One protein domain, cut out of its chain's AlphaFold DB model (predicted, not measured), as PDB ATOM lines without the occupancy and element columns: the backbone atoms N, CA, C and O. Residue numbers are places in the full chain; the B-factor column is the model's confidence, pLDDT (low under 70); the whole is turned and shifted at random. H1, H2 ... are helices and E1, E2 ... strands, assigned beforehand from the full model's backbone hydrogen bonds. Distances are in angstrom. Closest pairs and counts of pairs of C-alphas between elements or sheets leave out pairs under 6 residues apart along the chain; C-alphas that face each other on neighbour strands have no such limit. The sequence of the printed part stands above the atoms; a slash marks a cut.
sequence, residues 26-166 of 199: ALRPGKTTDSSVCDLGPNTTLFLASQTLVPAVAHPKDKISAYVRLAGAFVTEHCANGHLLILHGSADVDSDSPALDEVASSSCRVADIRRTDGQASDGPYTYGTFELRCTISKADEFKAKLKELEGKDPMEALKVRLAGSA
ATOM      1  N   ALA A  26     312.905 256.246 263.101       95.44
ATOM      2  CA  ALA A  26     311.661 256.077 262.375       95.44
ATOM      3  C   ALA A  26     311.930 255.675 260.924       95.44
ATOM      4  O   ALA A  26     312.835 256.203 260.282       95.44
ATOM      5  N   LEU A  27     311.113 254.765 260.391       95.44
ATOM      6  CA  LEU A  27     311.215 254.313 259.000       95.44
ATOM      7  C   LEU A  27     310.962 255.444 257.999       95.44
ATOM      8  O   LEU A  27     311.518 255.461 256.905       95.44
ATOM      9  N   ARG A  28     310.096 256.390 258.373       93.62
ATOM     10  CA  ARG A  28     309.786 257.566 257.560       93.62
ATOM     11  C   ARG A  28     310.751 258.709 257.873       93.62
ATOM     12  O   ARG A  28     310.826 259.113 259.036       93.62
ATOM     13  N   PRO A  29     311.379 259.313 256.849       89.06
ATOM     14  CA  PRO A  29     312.136 260.545 257.021       89.06
ATOM     15  C   PRO A  29     311.276 261.650 257.641       89.06
ATOM     16  O   PRO A  29     310.111 261.816 257.282       89.06
ATOM     17  N   GLY A  30     311.850 262.411 258.573       84.38
ATOM     18  CA  GLY A  30     311.183 263.555 259.204       84.38
ATOM     19  C   GLY A  30     310.107 263.205 260.237       84.38
ATOM     20  O   GLY A  30     309.548 264.116 260.846       84.38
ATOM     21  N   LYS A  31     309.822 261.917 260.483       88.94
ATOM     22  CA  LYS A  31     308.953 261.514 261.594       88.94
ATOM     23  C   LYS A  31     309.720 261.660 262.908       88.94
ATOM     24  O   LYS A  31     310.720 260.986 263.129       88.94
ATOM     25  N   THR A  32     309.234 262.535 263.782       85.75
ATOM     26  CA  THR A  32     309.799 262.727 265.118       85.75
ATOM     27  C   THR A  32     309.415 261.565 266.027       85.75
ATOM     28  O   THR A  32     308.228 261.318 266.248       85.75
ATOM     29  N   THR A  33     310.412 260.886 266.575       87.81
ATOM     30  CA  THR A  33     310.273 259.923 267.672       87.81
ATOM     31  C   THR A  33     311.245 260.297 268.785       87.81
ATOM     32  O   THR A  33     312.099 261.166 268.603       87.81
ATOM     33  N   ASP A  34     311.101 259.701 269.964       88.69
ATOM     34  CA  ASP A  34     312.174 259.746 270.949       88.69
ATOM     35  C   ASP A  34     313.175 258.612 270.688       88.69
ATOM     36  O   ASP A  34     312.949 257.698 269.891       88.69
ATOM     37  N   SER A  35     314.314 258.682 271.362       87.19
ATOM     38  CA  SER A  35     315.418 257.761 271.137       87.19
ATOM     39  C   SER A  35     315.216 256.356 271.705       87.19
ATOM     40  O   SER A  35     316.081 255.505 271.530       87.19
ATOM     41  N   SER A  36     314.119 256.117 272.425       93.00
ATOM     42  CA  SER A  36     313.727 254.803 272.932       93.00
ATOM     43  C   SER A  36     312.769 254.076 271.988       93.00
ATOM     44  O   SER A  36     312.381 252.943 272.267       93.00
ATOM     45  N   VAL A  37     312.382 254.690 270.868       95.94
ATOM     46  CA  VAL A  37     311.391 254.141 269.939       95.94
ATOM     47  C   VAL A  37     312.034 253.795 268.594       95.94
ATOM     48  O   VAL A  37     312.823 254.551 268.036       95.94
ATOM     49  N   CYS A  38     311.652 252.633 268.064       97.00
ATOM     50  CA  CYS A  38     311.915 252.156 266.712       97.00
ATOM     51  C   CYS A  38     310.577 252.090 265.959       97.00
ATOM     52  O   CYS A  38     309.859 251.090 266.023       97.00
ATOM     53  N   ASP A  39     310.198 253.182 265.294       97.56
ATOM     54  CA  ASP A  39     308.857 253.326 264.716       97.56
ATOM     55  C   ASP A  39     308.835 253.078 263.202       97.56
ATOM     56  O   ASP A  39     309.287 253.905 262.405       97.56
ATOM     57  N   LEU A  40     308.257 251.954 262.775       98.00
ATOM     58  CA  LEU A  40     308.056 251.648 261.358       98.00
ATOM     59  C   LEU A  40     306.638 252.003 260.872       98.00
ATOM     60  O   LEU A  40     306.330 251.851 259.685       98.00
ATOM     61  N   GLY A  41     305.757 252.477 261.755       94.81
ATOM     62  CA  GLY A  41     304.364 252.820 261.473       94.81
ATOM     63  C   GLY A  41     304.154 254.300 261.118       94.81
ATOM     64  O   GLY A  41     305.044 255.138 261.326       94.81
ATOM     65  N   PRO A  42     303.019 254.670 260.497       93.56
ATOM     66  CA  PRO A  42     301.941 253.800 260.004       93.56
ATOM     67  C   PRO A  42     302.299 253.019 258.719       93.56
ATOM     68  O   PRO A  42     303.299 253.307 258.068       93.56
ATOM     69  N   ASN A  43     301.464 252.054 258.324       93.69
ATOM     70  CA  ASN A  43     301.515 251.348 257.028       93.69
ATOM     71  C   ASN A  43     302.929 250.904 256.598       93.69
ATOM     72  O   ASN A  43     303.437 251.307 255.548       93.69
ATOM     73  N   THR A  44     303.585 250.111 257.444       97.06
ATOM     74  CA  THR A  44     304.979 249.681 257.292       97.06
ATOM     75  C   THR A  44     305.236 249.025 255.936       97.06
ATOM     76  O   THR A  44     306.111 249.467 255.196       97.06
ATOM     77  N   THR A  45     304.458 248.004 255.579       95.81
ATOM     78  CA  THR A  45     304.623 247.255 254.322       95.81
ATOM     79  C   THR A  45     304.360 248.125 253.099       95.81
ATOM     80  O   THR A  45     305.129 248.063 252.147       95.81
ATOM     81  N   LEU A  46     303.345 248.996 253.138       93.44
ATOM     82  CA  LEU A  46     303.040 249.930 252.051       93.44
ATOM     83  C   LEU A  46     304.195 250.906 251.802       93.44
ATOM     84  O   LEU A  46     304.583 251.130 250.654       93.44
ATOM     85  N   PHE A  47     304.775 251.466 252.867       95.19
ATOM     86  CA  PHE A  47     305.928 252.352 252.730       95.19
ATOM     87  C   PHE A  47     307.128 251.604 252.141       95.19
ATOM     88  O   PHE A  47     307.717 252.071 251.169       95.19
ATOM     89  N   LEU A  48     307.448 250.413 252.657       94.69
ATOM     90  CA  LEU A  48     308.536 249.585 252.124       94.69
ATOM     91  C   LEU A  48     308.302 249.207 250.654       94.69
ATOM     92  O   LEU A  48     309.210 249.338 249.835       94.69
ATOM     93  N   ALA A  49     307.073 248.823 250.301       91.31
ATOM     94  CA  ALA A  49     306.681 248.509 248.932       91.31
ATOM     95  C   ALA A  49     306.920 249.688 247.984       91.31
ATOM     96  O   ALA A  49     307.349 249.470 246.852       91.31
ATOM     97  N   SER A  50     306.687 250.923 248.444       88.31
ATOM     98  CA  SER A  50     306.925 252.134 247.649       88.31
ATOM     99  C   SER A  50     308.410 252.429 247.415       88.31
ATOM    100  O   SER A  50     308.761 252.972 246.371       88.31
ATOM    101  N   GLN A  51     309.286 252.043 248.349       86.81
ATOM    102  CA  GLN A  51     310.730 252.286 248.248       86.81
ATOM    103  C   GLN A  51     311.430 251.258 247.354       86.81
ATOM    104  O   GLN A  51     312.348 251.601 246.615       86.81
ATOM    105  N   THR A  52     311.004 249.991 247.405       83.56
ATOM    106  CA  THR A  52     311.695 248.890 246.707       83.56
ATOM    107  C   THR A  52     310.872 248.232 245.605       83.56
ATOM    108  O   THR A  52     311.306 247.225 245.049       83.56
ATOM    109  N   LEU A  53     309.694 248.781 245.293       85.06
ATOM    110  CA  LEU A  53     308.776 248.314 244.251       85.06
ATOM    111  C   LEU A  53     308.364 246.842 244.415       85.06
ATOM    112  O   LEU A  53     308.549 246.030 243.510       85.06
ATOM    113  N   VAL A  54     307.777 246.488 245.564       89.88
ATOM    114  CA  VAL A  54     307.157 245.161 245.760       89.88
ATOM    115  C   VAL A  54     305.784 245.143 245.065       89.88
ATOM    116  O   VAL A  54     304.878 245.846 245.516       89.88
ATOM    117  N   PRO A  55     305.571 244.367 243.983       87.81
ATOM    118  CA  PRO A  55     304.317 244.431 243.235       87.81
ATOM    119  C   PRO A  55     303.159 243.800 244.007       87.81
ATOM    120  O   PRO A  55     303.288 242.696 244.538       87.81
ATOM    121  N   ALA A  56     301.984 244.434 243.985       86.44
ATOM    122  CA  ALA A  56     300.784 243.908 244.646       86.44
ATOM    123  C   ALA A  56     300.398 242.496 244.150       86.44
ATOM    124  O   ALA A  56     300.006 241.640 244.949       86.44
ATOM    125  N   VAL A  57     300.589 242.251 242.845       88.50
ATOM    126  CA  VAL A  57     300.318 240.980 242.140       88.50
ATOM    127  C   VAL A  57     301.371 239.892 242.379       88.50
ATOM    128  O   VAL A  57     301.231 238.779 241.873       88.50
ATOM    129  N   ALA A  58     302.457 240.194 243.096       90.75
ATOM    130  CA  ALA A  58     303.469 239.196 243.405       90.75
ATOM    131  C   ALA A  58     302.915 238.096 244.319       90.75
ATOM    132  O   ALA A  58     301.979 238.304 245.099       90.75
ATOM    133  N   HIS A  59     303.525 236.913 244.232       92.75
ATOM    134  CA  HIS A  59     303.116 235.768 245.034       92.75
ATOM    135  C   HIS A  59     303.212 236.105 246.538       92.75
ATOM    136  O   HIS A  59     304.234 236.660 246.957       92.75
ATOM    137  N   PRO A  60     302.215 235.757 247.380       93.06
ATOM    138  CA  PRO A  60     302.200 236.129 248.800       93.06
ATOM    139  C   PRO A  60     303.486 235.775 249.552       93.06
ATOM    140  O   PRO A  60     304.021 236.609 250.273       93.06
ATOM    141  N   LYS A  61     304.044 234.583 249.307       94.25
ATOM    142  CA  LYS A  61     305.327 234.149 249.889       94.25
ATOM    143  C   LYS A  61     306.489 235.107 249.582       94.25
ATOM    144  O   LYS A  61     307.282 235.396 250.472       94.25
ATOM    145  N   ASP A  62     306.586 235.591 248.344       95.06
ATOM    146  CA  ASP A  62     307.649 236.516 247.944       95.06
ATOM    147  C   ASP A  62     307.415 237.905 248.556       95.06
ATOM    148  O   ASP A  62     308.367 238.517 249.034       95.06
ATOM    149  N   LYS A  63     306.155 238.370 248.638       95.38
ATOM    150  CA  LYS A  63     305.801 239.623 249.337       95.38
ATOM    151  C   LYS A  63     306.188 239.571 250.814       95.38
ATOM    152  O   LYS A  63     306.865 240.469 251.300       95.38
ATOM    153  N   ILE A  64     305.806 238.496 251.505       97.12
ATOM    154  CA  ILE A  64     306.123 238.289 252.921       97.12
ATOM    155  C   ILE A  64     307.638 238.265 253.119       97.12
ATOM    156  O   ILE A  64     308.155 239.021 253.937       97.12
ATOM    157  N   SER A  65     308.369 237.472 252.323       96.62
ATOM    158  CA  SER A  65     309.831 237.411 252.430       96.62
ATOM    159  C   SER A  65     310.485 238.770 252.172       96.62
ATOM    160  O   SER A  65     311.405 239.146 252.897       96.62
ATOM    161  N   ALA A  66     309.990 239.535 251.195       96.69
ATOM    162  CA  ALA A  66     310.486 240.877 250.918       96.69
ATOM    163  C   ALA A  66     310.272 241.804 252.118       96.69
ATOM    164  O   ALA A  66     311.228 242.404 252.599       96.69
ATOM    165  N   TYR A  67     309.054 241.876 252.657       97.69
ATOM    166  CA  TYR A  67     308.754 242.752 253.790       97.69
ATOM    167  C   TYR A  67     309.514 242.370 255.059       97.69
ATOM    168  O   TYR A  67     310.037 243.261 255.724       97.69
ATOM    169  N   VAL A  68     309.656 241.075 255.359       98.25
ATOM    170  CA  VAL A  68     310.445 240.605 256.510       98.25
ATOM    171  C   VAL A  68     311.899 241.044 256.393       98.25
ATOM    172  O   VAL A  68     312.474 241.537 257.360       98.25
ATOM    173  N   ARG A  69     312.499 240.901 255.207       97.62
ATOM    174  CA  ARG A  69     313.897 241.279 254.980       97.62
ATOM    175  C   ARG A  69     314.098 242.791 254.980       97.62
ATOM    176  O   ARG A  69     315.070 243.256 255.555       97.62
ATOM    177  N   LEU A  70     313.190 243.552 254.367       97.38
ATOM    178  CA  LEU A  70     313.281 245.013 254.291       97.38
ATOM    179  C   LEU A  70     313.063 245.671 255.656       97.38
ATOM    180  O   LEU A  70     313.873 246.491 256.083       97.38
ATOM    181  N   ALA A  71     312.002 245.281 256.367       98.12
ATOM    182  CA  ALA A  71     311.757 245.758 257.723       98.12
ATOM    183  C   ALA A  71     312.847 245.267 258.684       98.12
ATOM    184  O   ALA A  71     313.313 246.025 259.528       98.12
ATOM    185  N   GLY A  72     313.283 244.012 258.535       97.94
ATOM    186  CA  GLY A  72     314.349 243.436 259.344       97.94
ATOM    187  C   GLY A  72     315.681 244.151 259.165       97.94
ATOM    188  O   GLY A  72     316.306 244.492 260.164       97.94
ATOM    189  N   ALA A  73     316.090 244.438 257.925       97.38
ATOM    190  CA  ALA A  73     317.295 245.215 257.647       97.38
ATOM    191  C   ALA A  73     317.239 246.559 258.381       97.38
ATOM    192  O   ALA A  73     318.113 246.835 259.197       97.38
ATOM    193  N   PHE A  74     316.138 247.304 258.224       97.19
ATOM    194  CA  PHE A  74     315.936 248.569 258.930       97.19
ATOM    195  C   PHE A  74     316.069 248.423 260.456       97.19
ATOM    196  O   PHE A  74     316.817 249.164 261.091       97.19
ATOM    197  N   VAL A  75     315.379 247.444 261.054       97.69
ATOM    198  CA  VAL A  75     315.430 247.196 262.504       97.69
ATOM    199  C   VAL A  75     316.853 246.868 262.958       97.69
ATOM    200  O   VAL A  75     317.318 247.419 263.949       97.69
ATOM    201  N   THR A  76     317.561 245.993 262.244       96.69
ATOM    202  CA  THR A  76     318.907 245.540 262.643       96.69
ATOM    203  C   THR A  76     320.018 246.554 262.368       96.69
ATOM    204  O   THR A  76     321.095 246.441 262.955       96.69
ATOM    205  N   GLU A  77     319.781 247.527 261.488       95.25
ATOM    206  CA  GLU A  77     320.744 248.580 261.146       95.25
ATOM    207  C   GLU A  77     320.550 249.848 261.977       95.25
ATOM    208  O   GLU A  77     321.526 250.542 262.268       95.25
ATOM    209  N   HIS A  78     319.311 250.154 262.372       94.31
ATOM    210  CA  HIS A  78     318.980 251.443 262.979       94.31
ATOM    211  C   HIS A  78     318.416 251.352 264.395       94.31
ATOM    212  O   HIS A  78     318.456 252.347 265.114       94.31
ATOM    213  N   CYS A  79     317.896 250.200 264.819       95.62
ATOM    214  CA  CYS A  79     317.290 250.038 266.138       95.62
ATOM    215  C   CYS A  79     318.196 249.243 267.085       95.62
ATOM    216  O   CYS A  79     319.097 248.522 266.659       95.62
ATOM    217  N   ALA A  80     317.951 249.367 268.391       95.00
ATOM    218  CA  ALA A  80     318.719 248.675 269.421       95.00
ATOM    219  C   ALA A  80     317.817 247.869 270.362       95.00
ATOM    220  O   ALA A  80     316.621 248.141 270.502       95.00
ATOM    221  N   ASN A  81     318.409 246.883 271.041       96.75
ATOM    222  CA  ASN A  81     317.741 246.191 272.141       96.75
ATOM    223  C   ASN A  81     317.297 247.208 273.206       96.75
ATOM    224  O   ASN A  81     318.034 248.133 273.541       96.75
ATOM    225  N   GLY A  82     316.090 247.026 273.736       96.31
ATOM    226  CA  GLY A  82     315.444 247.961 274.654       96.31
ATOM    227  C   GLY A  82     314.560 249.010 273.974       96.31
ATOM    228  O   GLY A  82     313.727 249.599 274.658       96.31
ATOM    229  N   HIS A  83     314.666 249.216 272.654       96.94
ATOM    230  CA  HIS A  83     313.745 250.120 271.961       96.94
ATOM    231  C   HIS A  83     312.333 249.524 271.890       96.94
ATOM    232  O   HIS A  83     312.161 248.316 271.702       96.94
ATOM    233  N   LEU A  84     311.312 250.376 271.971       97.88
ATOM    234  CA  LEU A  84     309.939 250.026 271.631       97.88
ATOM    235  C   LEU A  84     309.803 249.946 270.107       97.88
ATOM    236  O   LEU A  84     309.837 250.965 269.421       97.88
ATOM    237  N   LEU A  85     309.629 248.738 269.580       98.50
ATOM    238  CA  LEU A  85     309.292 248.499 268.183       98.50
ATOM    239  C   LEU A  85     307.799 248.744 267.961       98.50
ATOM    240  O   LEU A  85     306.971 248.164 268.666       98.50
ATOM    241  N   ILE A  86     307.474 249.558 266.957       98.44
ATOM    242  CA  ILE A  86     306.102 249.798 266.495       98.44
ATOM    243  C   ILE A  86     306.007 249.401 265.022       98.44
ATOM    244  O   ILE A  86     306.699 249.965 264.172       98.44
ATOM    245  N   LEU A  87     305.136 248.441 264.718       98.62
ATOM    246  CA  LEU A  87     304.790 248.019 263.360       98.62
ATOM    247  C   LEU A  87     303.307 248.277 263.131       98.62
ATOM    248  O   LEU A  87     302.501 247.998 264.012       98.62
ATOM    249  N   HIS A  88     302.931 248.746 261.947       98.06
ATOM    250  CA  HIS A  88     301.528 248.988 261.615       98.06
ATOM    251  C   HIS A  88     301.215 248.456 260.222       98.06
ATOM    252  O   HIS A  88     301.914 248.796 259.265       98.06
ATOM    253  N   GLY A  89     300.139 247.687 260.093       97.12
ATOM    254  CA  GLY A  89     299.692 247.102 258.830       97.12
ATOM    255  C   GLY A  89     298.197 247.274 258.593       97.12
ATOM    256  O   GLY A  89     297.458 247.755 259.456       97.12
ATOM    257  N   SER A  90     297.764 246.876 257.401       95.12
ATOM    258  CA  SER A  90     296.355 246.717 257.060       95.12
ATOM    259  C   SER A  90     295.912 245.283 257.340       95.12
ATOM    260  O   SER A  90     296.589 244.331 256.954       95.12
ATOM    261  N   ALA A  91     294.766 245.116 257.995       93.62
ATOM    262  CA  ALA A  91     294.161 243.799 258.193       93.62
ATOM    263  C   ALA A  91     293.582 243.224 256.886       93.62
ATOM    264  O   ALA A  91     293.390 242.016 256.791       93.62
ATOM    265  N   ASP A  92     293.370 244.073 255.877       91.19
ATOM    266  CA  ASP A  92     292.785 243.699 254.584       91.19
ATOM    267  C   ASP A  92     293.844 243.311 253.534       91.19
ATOM    268  O   ASP A  92     293.517 243.015 252.384       91.19
ATOM    269  N   VAL A  93     295.131 243.330 253.900       90.62
ATOM    270  CA  VAL A  93     296.239 242.934 253.024       90.62
ATOM    271  C   VAL A  93     296.833 241.615 253.518       90.62
ATOM    272  O   VAL A  93     297.531 241.577 254.528       90.62
ATOM    273  N   ASP A  94     296.638 240.539 252.750       91.25
ATOM    274  CA  ASP A  94     297.035 239.168 253.127       91.25
ATOM    275  C   ASP A  94     298.514 239.009 253.517       91.25
ATOM    276  O   ASP A  94     298.879 238.104 254.264       91.25
ATOM    277  N   SER A  95     299.396 239.856 252.981       94.44
ATOM    278  CA  SER A  95     300.827 239.810 253.290       94.44
ATOM    279  C   SER A  95     301.214 240.567 254.558       94.44
ATOM    280  O   SER A  95     302.309 240.330 255.059       94.44
ATOM    281  N   ASP A  96     300.372 241.471 255.063       96.38
ATOM    282  CA  ASP A  96     300.749 242.392 256.138       96.38
ATOM    283  C   ASP A  96     300.864 241.679 257.479       96.38
ATOM    284  O   ASP A  96     301.935 241.711 258.081       96.38
ATOM    285  N   SER A  97     299.805 241.003 257.940       97.19
ATOM    286  CA  SER A  97     299.848 240.280 259.220       97.19
ATOM    287  C   SER A  97     301.000 239.274 259.277       97.19
ATOM    288  O   SER A  97     301.857 239.440 260.140       97.19
ATOM    289  N   PRO A  98     301.123 238.296 258.355       98.00
ATOM    290  CA  PRO A  98     302.190 237.302 258.461       98.00
ATOM    291  C   PRO A  98     303.592 237.915 258.376       98.00
ATOM    292  O   PRO A  98     304.489 237.464 259.085       98.00
ATOM    293  N   ALA A  99     303.801 238.952 257.556       98.25
ATOM    294  CA  ALA A  99     305.104 239.607 257.479       98.25
ATOM    295  C   ALA A  99     305.444 240.369 258.766       98.25
ATOM    296  O   ALA A  99     306.553 240.239 259.281       98.25
ATOM    297  N   LEU A 100     304.508 241.161 259.293       98.62
ATOM    298  CA  LEU A 100     304.755 241.978 260.480       98.62
ATOM    299  C   LEU A 100     304.808 241.133 261.759       98.62
ATOM    300  O   LEU A 100     305.638 241.414 262.625       98.62
ATOM    301  N   ASP A 101     304.028 240.055 261.847       98.50
ATOM    302  CA  ASP A 101     304.131 239.064 262.922       98.50
ATOM    303  C   ASP A 101     305.506 238.371 262.895       98.50
ATOM    304  O   ASP A 101     306.132 238.168 263.941       98.50
ATOM    305  N   GLU A 102     306.042 238.055 261.709       98.62
ATOM    306  CA  GLU A 102     307.390 237.495 261.576       98.62
ATOM    307  C   GLU A 102     308.485 238.504 261.968       98.62
ATOM    308  O   GLU A 102     309.438 238.132 262.658       98.62
ATOM    309  N   VAL A 103     308.356 239.782 261.602       98.69
ATOM    310  CA  VAL A 103     309.296 240.839 262.028       98.69
ATOM    311  C   VAL A 103     309.264 241.011 263.547       98.69
ATOM    312  O   VAL A 103     310.320 241.006 264.188       98.69
ATOM    313  N   ALA A 104     308.073 241.106 264.145       98.69
ATOM    314  CA  ALA A 104     307.906 241.250 265.589       98.69
ATOM    315  C   ALA A 104     308.461 240.034 266.341       98.69
ATOM    316  O   ALA A 104     309.270 240.182 267.255       98.69
ATOM    317  N   SER A 105     308.098 238.819 265.923       98.62
ATOM    318  CA  SER A 105     308.580 237.582 266.547       98.62
ATOM    319  C   SER A 105     310.063 237.316 266.316       98.62
ATOM    320  O   SER A 105     310.666 236.624 267.131       98.62
ATOM    321  N   SER A 106     310.681 237.883 265.278       98.62
ATOM    322  CA  SER A 106     312.136 237.823 265.088       98.62
ATOM    323  C   SER A 106     312.870 238.860 265.948       98.62
ATOM    324  O   SER A 106     313.952 238.570 266.444       98.62
ATOM    325  N   SER A 107     312.260 240.022 266.202       98.50
ATOM    326  CA  SER A 107     312.877 241.141 266.943       98.50
ATOM    327  C   SER A 107     312.653 241.088 268.460       98.50
ATOM    328  O   SER A 107     313.465 241.594 269.237       98.50
ATOM    329  N   CYS A 108     311.550 240.475 268.893       98.50
ATOM    330  CA  CYS A 108     311.037 240.534 270.260       98.50
ATOM    331  C   CYS A 108     310.673 239.148 270.791       98.50
ATOM    332  O   CYS A 108     310.372 238.215 270.038       98.50
ATOM    333  N   ARG A 109     310.651 238.994 272.117       98.00
ATOM    334  CA  ARG A 109     310.075 237.805 272.754       98.00
ATOM    335  C   ARG A 109     308.575 237.731 272.447       98.00
ATOM    336  O   ARG A 109     307.846 238.688 272.678       98.00
ATOM    337  N   VAL A 110     308.108 236.575 271.970       97.31
ATOM    338  CA  VAL A 110     306.728 236.399 271.470       97.31
ATOM    339  C   VAL A 110     305.672 236.756 272.521       97.31
ATOM    340  O   VAL A 110     304.681 237.397 272.197       97.31
ATOM    341  N   ALA A 111     305.914 236.417 273.789       97.31
ATOM    342  CA  ALA A 111     304.994 236.709 274.892       97.31
ATOM    343  C   ALA A 111     304.787 238.217 275.163       97.31
ATOM    344  O   ALA A 111     303.811 238.598 275.812       97.31
ATOM    345  N   ASP A 112     305.695 239.068 274.678       96.69
ATOM    346  CA  ASP A 112     305.646 240.518 274.880       96.69
ATOM    347  C   ASP A 112     305.028 241.260 273.689       96.69
ATOM    348  O   ASP A 112     304.809 242.466 273.776       96.69
ATOM    349  N   ILE A 113     304.728 240.560 272.590       98.56
ATOM    350  CA  ILE A 113     304.105 241.158 271.408       98.56
ATOM    351  C   ILE A 113     302.654 241.493 271.733       98.56
ATOM    352  O   ILE A 113     301.850 240.626 272.082       98.56
ATOM    353  N   ARG A 114     302.315 242.776 271.613       98.56
ATOM    354  CA  ARG A 114     300.959 243.287 271.796       98.56
ATOM    355  C   ARG A 114     300.403 243.708 270.458       98.56
ATOM    356  O   ARG A 114     300.977 244.571 269.805       98.56
ATOM    357  N   ARG A 115     299.279 243.104 270.089       98.25
ATOM    358  CA  ARG A 115     298.497 243.476 268.918       98.25
ATOM    359  C   ARG A 115     297.316 244.333 269.341       98.25
ATOM    360  O   ARG A 115     296.616 243.980 270.285       98.25
ATOM    361  N   THR A 116     297.109 245.434 268.632       98.38
ATOM    362  CA  THR A 116     295.906 246.261 268.736       98.38
ATOM    363  C   THR A 116     295.288 246.358 267.356       98.38
ATOM    364  O   THR A 116     295.911 246.908 266.449       98.38
ATOM    365  N   ASP A 117     294.093 245.807 267.186       97.44
ATOM    366  CA  ASP A 117     293.327 245.962 265.954       97.44
ATOM    367  C   ASP A 117     292.542 247.280 265.985       97.44
ATOM    368  O   ASP A 117     292.189 247.806 267.043       97.44
ATOM    369  N   GLY A 118     292.285 247.827 264.807       95.12
ATOM    370  CA  GLY A 118     291.591 249.088 264.631       95.12
ATOM    371  C   GLY A 118     290.970 249.195 263.250       95.12
ATOM    372  O   GLY A 118     290.928 248.240 262.472       95.12
ATOM    373  N   GLN A 119     290.484 250.389 262.953       94.00
ATOM    374  CA  GLN A 119     289.874 250.709 261.677       94.00
ATOM    375  C   GLN A 119     290.343 252.098 261.261       94.00
ATOM    376  O   GLN A 119     290.411 253.012 262.086       94.00
ATOM    377  N   ALA A 120     290.652 252.253 259.983       89.06
ATOM    378  CA  ALA A 120     290.980 253.530 259.377       89.06
ATOM    379  C   ALA A 120     289.990 253.845 258.255       89.06
ATOM    380  O   ALA A 120     289.191 253.005 257.825       89.06
ATOM    381  N   SER A 121     289.987 255.100 257.822       89.75
ATOM    382  CA  SER A 121     289.126 255.562 256.739       89.75
ATOM    383  C   SER A 121     289.892 256.510 255.834       89.75
ATOM    384  O   SER A 121     290.569 257.414 256.321       89.75
ATOM    385  N   ASP A 122     289.766 256.296 254.530       83.94
ATOM    386  CA  ASP A 122     290.278 257.181 253.489       83.94
ATOM    387  C   ASP A 122     289.131 257.525 252.533       83.94
ATOM    388  O   ASP A 122     288.653 256.693 251.755       83.94
ATOM    389  N   GLY A 123     288.602 258.742 252.675       88.06
ATOM    390  CA  GLY A 123     287.376 259.162 252.005       88.06
ATOM    391  C   GLY A 123     286.195 258.225 252.319       88.06
ATOM    392  O   GLY A 123     285.863 258.049 253.492       88.06
ATOM    393  N   PRO A 124     285.529 257.635 251.305       91.12
ATOM    394  CA  PRO A 124     284.397 256.730 251.512       91.12
ATOM    395  C   PRO A 124     284.813 255.303 251.904       91.12
ATOM    396  O   PRO A 124     283.943 254.472 252.164       91.12
ATOM    397  N   TYR A 125     286.111 254.986 251.903       87.81
ATOM    398  CA  TYR A 125     286.603 253.633 252.134       87.81
ATOM    399  C   TYR A 125     286.993 253.442 253.596       87.81
ATOM    400  O   TYR A 125     287.814 254.185 254.130       87.81
ATOM    401  N   THR A 126     286.437 252.413 254.230       92.56
ATOM    402  CA  THR A 126     286.846 251.938 255.555       92.56
ATOM    403  C   THR A 126     287.634 250.649 255.410       92.56
ATOM    404  O   THR A 126     287.189 249.751 254.697       92.56
ATOM    405  N   TYR A 127     288.754 250.542 256.111       92.25
ATOM    406  CA  TYR A 127     289.608 249.361 256.072       92.25
ATOM    407  C   TYR A 127     290.145 249.035 257.465       92.25
ATOM    408  O   TYR A 127     290.310 249.918 258.314       92.25
ATOM    409  N   GLY A 128     290.376 247.750 257.714       96.19
ATOM    410  CA  GLY A 128     290.918 247.257 258.968       96.19
ATOM    411  C   GLY A 128     292.405 247.574 259.084       96.19
ATOM    412  O   GLY A 128     293.165 247.479 258.121       96.19
ATOM    413  N   THR A 129     292.848 247.919 260.284       97.06
ATOM    414  CA  THR A 129     294.263 248.153 260.591       97.06
ATOM    415  C   THR A 129     294.670 247.351 261.807       97.06
ATOM    416  O   THR A 129     293.836 246.987 262.633       97.06
ATOM    417  N   PHE A 130     295.964 247.120 261.963       98.19
ATOM    418  CA  PHE A 130     296.499 246.593 263.207       98.19
ATOM    419  C   PHE A 130     297.863 247.200 263.503       98.19
ATOM    420  O   PHE A 130     298.612 247.586 262.602       98.19
ATOM    421  N   GLU A 131     298.198 247.243 264.785       98.56
ATOM    422  CA  GLU A 131     299.493 247.683 265.274       98.56
ATOM    423  C   GLU A 131     300.099 246.617 266.186       98.56
ATOM    424  O   GLU A 131     299.420 246.080 267.064       98.56
ATOM    425  N   LEU A 132     301.381 246.315 265.978       98.75
ATOM    426  CA  LEU A 132     302.177 245.458 266.846       98.75
ATOM    427  C   LEU A 132     303.172 246.315 267.625       98.75
ATOM    428  O   LEU A 132     303.917 247.103 267.037       98.75
ATOM    429  N   ARG A 133     303.212 246.121 268.943       98.62
ATOM    430  CA  ARG A 133     304.177 246.752 269.847       98.62
ATOM    431  C   ARG A 133     304.929 245.714 270.660       98.62
ATOM    432  O   ARG A 133     304.316 244.807 271.222       98.62
ATOM    433  N   CYS A 134     306.244 245.870 270.764       98.62
ATOM    434  CA  CYS A 134     307.079 245.065 271.655       98.62
ATOM    435  C   CYS A 134     308.419 245.742 271.942       98.62
ATOM    436  O   CYS A 134     308.859 246.610 271.198       98.62
ATOM    437  N   THR A 135     309.087 245.343 273.024       98.44
ATOM    438  CA  THR A 135     310.468 245.768 273.289       98.44
ATOM    439  C   THR A 135     311.434 244.859 272.538       98.44
ATOM    440  O   THR A 135     311.366 243.636 272.682       98.44
ATOM    441  N   ILE A 136     312.332 245.446 271.744       98.31
ATOM    442  CA  ILE A 136     313.348 244.696 271.002       98.31
ATOM    443  C   ILE A 136     314.276 244.008 272.000       98.31
ATOM    444  O   ILE A 136     314.839 244.646 272.888       98.31
ATOM    445  N   SER A 137     314.446 242.701 271.841       98.19
ATOM    446  CA  SER A 137     315.320 241.893 272.696       98.19
ATOM    447  C   SER A 137     316.199 240.919 271.913       98.19
ATOM    448  O   SER A 137     316.973 240.188 272.521       98.19
ATOM    449  N   LYS A 138     316.040 240.857 270.584       97.94
ATOM    450  CA  LYS A 138     316.661 239.862 269.699       97.94
ATOM    451  C   LYS A 138     317.299 240.492 268.459       97.94
ATOM    452  O   LYS A 138     317.288 239.894 267.387       97.94
ATOM    453  N   ALA A 139     317.850 241.704 268.578       95.31
ATOM    454  CA  ALA A 139     318.455 242.400 267.435       95.31
ATOM    455  C   ALA A 139     319.552 241.560 266.742       95.31
ATOM    456  O   ALA A 139     319.524 241.393 265.521       95.31
ATOM    457  N   ASP A 140     320.465 240.959 267.514       96.56
ATOM    458  CA  ASP A 140     321.559 240.140 266.973       96.56
ATOM    459  C   ASP A 140     321.072 238.814 266.369       96.56
ATOM    460  O   ASP A 140     321.535 238.403 265.303       96.56
ATOM    461  N   GLU A 141     320.099 238.160 267.008       98.19
ATOM    462  CA  GLU A 141     319.477 236.937 266.482       98.19
ATOM    463  C   GLU A 141     318.761 237.213 265.159       98.19
ATOM    464  O   GLU A 141     318.887 236.443 264.204       98.19
ATOM    465  N   PHE A 142     318.046 238.338 265.065       98.25
ATOM    466  CA  PHE A 142     317.379 238.712 263.829       98.25
ATOM    467  C   PHE A 142     318.398 239.020 262.728       98.25
ATOM    468  O   PHE A 142     318.246 238.544 261.604       98.25
ATOM    469  N   LYS A 143     319.499 239.708 263.049       98.19
ATOM    470  CA  LYS A 143     320.599 239.939 262.101       98.19
ATOM    471  C   LYS A 143     321.201 238.629 261.585       98.19
ATOM    472  O   LYS A 143     321.449 238.493 260.384       98.19
ATOM    473  N   ALA A 144     321.395 237.642 262.459       98.38
ATOM    474  CA  ALA A 144     321.852 236.311 262.061       98.38
ATOM    475  C   ALA A 144     320.833 235.599 261.152       98.38
ATOM    476  O   ALA A 144     321.215 235.065 260.110       98.38
ATOM    477  N   LYS A 145     319.537 235.668 261.486       98.12
ATOM    478  CA  LYS A 145     318.447 235.129 260.657       98.12
ATOM    479  C   LYS A 145     318.410 235.778 259.270       98.12
ATOM    480  O   LYS A 145     318.249 235.075 258.278       98.12
ATOM    481  N   LEU A 146     318.594 237.096 259.169       98.19
ATOM    482  CA  LEU A 146     318.654 237.793 257.877       98.19
ATOM    483  C   LEU A 146     319.827 237.302 257.026       98.19
ATOM    484  O   LEU A 146     319.653 237.041 255.838       98.19
ATOM    485  N   LYS A 147     321.001 237.094 257.634       98.00
ATOM    486  CA  LYS A 147     322.162 236.517 256.942       98.00
ATOM    487  C   LYS A 147     321.899 235.088 256.456       98.00
ATOM    488  O   LYS A 147     322.315 234.729 255.357       98.00
ATOM    489  N   GLU A 148     321.208 234.274 257.250       97.75
ATOM    490  CA  GLU A 148     320.809 232.921 256.850       97.75
ATOM    491  C   GLU A 148     319.823 232.943 255.672       97.75
ATOM    492  O   GLU A 148     319.992 232.186 254.714       97.75
ATOM    493  N   LEU A 149     318.820 233.826 255.715       96.69
ATOM    494  CA  LEU A 149     317.869 234.015 254.618       96.69
ATOM    495  C   LEU A 149     318.574 234.446 253.331       96.69
ATOM    496  O   LEU A 149     318.269 233.906 252.269       96.69
ATOM    497  N   GLU A 150     319.538 235.361 253.432       97.06
ATOM    498  CA  GLU A 150     320.331 235.818 252.291       97.06
ATOM    499  C   GLU A 150     321.188 234.695 251.695       97.06
ATOM    500  O   GLU A 150     321.275 234.564 250.477       97.06
ATOM    501  N   GLY A 151     321.765 233.829 252.534       96.12
ATOM    502  CA  GLY A 151     322.518 232.663 252.066       96.12
ATOM    503  C   GLY A 151     321.656 231.600 251.375       96.12
ATOM    504  O   GLY A 151     322.138 230.919 250.473       96.12
ATOM    505  N   LYS A 152     320.388 231.440 251.785       96.56
ATOM    506  CA  LYS A 152     319.467 230.430 251.224       96.56
ATOM    507  C   LYS A 152     318.760 230.889 249.952       96.56
ATOM    508  O   LYS A 152     318.563 230.094 249.039       96.56
ATOM    509  N   ASP A 153     318.324 232.139 249.919       95.44
ATOM    510  CA  ASP A 153     317.605 232.736 248.796       95.44
ATOM    511  C   ASP A 153     318.018 234.205 248.723       95.44
ATOM    512  O   ASP A 153     317.454 235.004 249.467       95.44
ATOM    513  N   PRO A 154     319.009 234.576 247.900       95.50
ATOM    514  CA  PRO A 154     319.531 235.937 247.867       95.50
ATOM    515  C   PRO A 154     318.456 236.977 247.548       95.50
ATOM    516  O   PRO A 154     317.559 236.732 246.734       95.50
ATOM    517  N   MET A 155     318.573 238.171 248.128       94.06
ATOM    518  CA  MET A 155     317.646 239.277 247.879       94.06
ATOM    519  C   MET A 155     317.535 239.598 246.380       94.06
ATOM    520  O   MET A 155     316.445 239.871 245.885       94.06
ATOM    521  N   GLU A 156     318.634 239.505 245.631       93.44
ATOM    522  CA  GLU A 156     318.623 239.722 244.178       93.44
ATOM    523  C   GLU A 156     317.773 238.684 243.431       93.44
ATOM    524  O   GLU A 156     317.019 239.034 242.522       93.44
ATOM    525  N   ALA A 157     317.800 237.416 243.852       94.75
ATOM    526  CA  ALA A 157     316.947 236.383 243.267       94.75
ATOM    527  C   ALA A 157     315.463 236.642 243.579       94.75
ATOM    528  O   ALA A 157     314.605 236.487 242.703       94.75
ATOM    529  N   LEU A 158     315.156 237.085 244.801       94.19
ATOM    530  CA  LEU A 158     313.809 237.497 245.192       94.19
ATOM    531  C   LEU A 158     313.320 238.693 244.359       94.19
ATOM    532  O   LEU A 158     312.211 238.648 243.827       94.19
ATOM    533  N   LYS A 159     314.155 239.721 244.159       92.19
ATOM    534  CA  LYS A 159     313.838 240.880 243.304       92.19
ATOM    535  C   LYS A 159     313.504 240.469 241.872       92.19
ATOM    536  O   LYS A 159     312.525 240.963 241.316       92.19
ATOM    537  N   VAL A 160     314.253 239.528 241.289       93.38
ATOM    538  CA  VAL A 160     313.960 239.000 239.944       93.38
ATOM    539  C   VAL A 160     312.576 238.345 239.893       93.38
ATOM    540  O   VAL A 160     311.817 238.588 238.951       93.38
ATOM    541  N   ARG A 161     312.203 237.556 240.912       93.94
ATOM    542  CA  ARG A 161     310.861 236.950 240.984       93.94
ATOM    543  C   ARG A 161     309.765 238.008 241.095       93.94
ATOM    544  O   ARG A 161     308.789 237.930 240.350       93.94
ATOM    545  N   LEU A 162     309.958 239.013 241.953       92.56
ATOM    546  CA  LEU A 162     309.029 240.134 242.110       92.56
ATOM    547  C   LEU A 162     308.838 240.889 240.784       92.56
ATOM    548  O   LEU A 162     307.708 241.043 240.322       92.56
ATOM    549  N   ALA A 163     309.928 241.272 240.115       89.88
ATOM    550  CA  ALA A 163     309.879 241.950 238.818       89.88
ATOM    551  C   ALA A 163     309.175 241.099 237.742       89.88
ATOM    552  O   ALA A 163     308.347 241.596 236.975       89.88
ATOM    553  N   GLY A 164     309.427 239.785 237.729       88.31
ATOM    554  CA  GLY A 164     308.753 238.847 236.833       88.31
ATOM    555  C   GLY A 164     307.239 238.731 237.061       88.31
ATOM    556  O   GLY A 164     306.516 238.334 236.145       88.31
ATOM    557  N   SER A 165     306.733 239.060 238.253       84.94
ATOM    558  CA  SER A 165     305.291 239.123 238.535       84.94
ATOM    559  C   SER A 165     304.653 240.423 238.044       84.94
ATOM    560  O   SER A 165     303.538 240.381 237.527       84.94
ATOM    561  N   ALA A 166     305.361 241.554 238.121       77.94
ATOM    562  CA  ALA A 166     304.877 242.828 237.580       77.94
ATOM    563  C   ALA A 166     304.618 242.742 236.065       77.94
ATOM    564  O   ALA A 166     303.556 243.141 235.587       77.94
TER     565      ALA A 166
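What this domain is: This is residues 26 to 166 of the 199 residues of an uncharacterized protein of Rhizobacter sp. Root1221 (UniProt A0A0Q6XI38). A strongly twisted four-strand sheet has H3 over one face, and the long helix H2 runs next to H3, with H1, H4 and H5 packed round H2. The E3 and E4 hairpin makes one end of the domain. The 141 printed residues include five named helices and four named strands, in the order E1 H1 H2 E2 H3 E3 E4 H4 H5; the sheet, ordered E1 E2 E4 E3, is mixed. The class is mixed, helices and strands; the whole is compact, with a radius of gyration of the C-alphas of 14.7 A, and spans 44 by 39 by 30 A.

How they stand to each other: E1, residues 37 to 39, is parallel to E2, residues 84 to 90, with N 38 and O 84 2.8 A apart. H2, residues 60 to 78, is the hub, touching four helices; the closest C-alphas of H2 and H1, residues 44 to 52, are Tyr 67 and Thr 45, 6.1 A apart. H3, residues 96 to 107, has a height over the sheet of 8.9 A. H3 touches H2 at a steep tilt of 38 degrees, only just past shallow, the closest C-alphas being Ala 99 and Ile 64, 4.9 A apart. E3, residues 114 to 122, and E4, residues 125 to 135, form an antiparallel hairpin, with N 118 and O 129 2.8 A apart. H4, residues 139 to 152, touches H2 at 43 degrees, opposite ways.

Where its parts are: C-alpha 37 is at (311.391, 254.141, 269.939). H2 is 26.8 A long and E4 32.8 A. H5, residues 155 to 166, ends at (304.877, 242.828, 237.580).

The domain as a whole: The printed part has no cut, no link is long, and no printed residue is under 70.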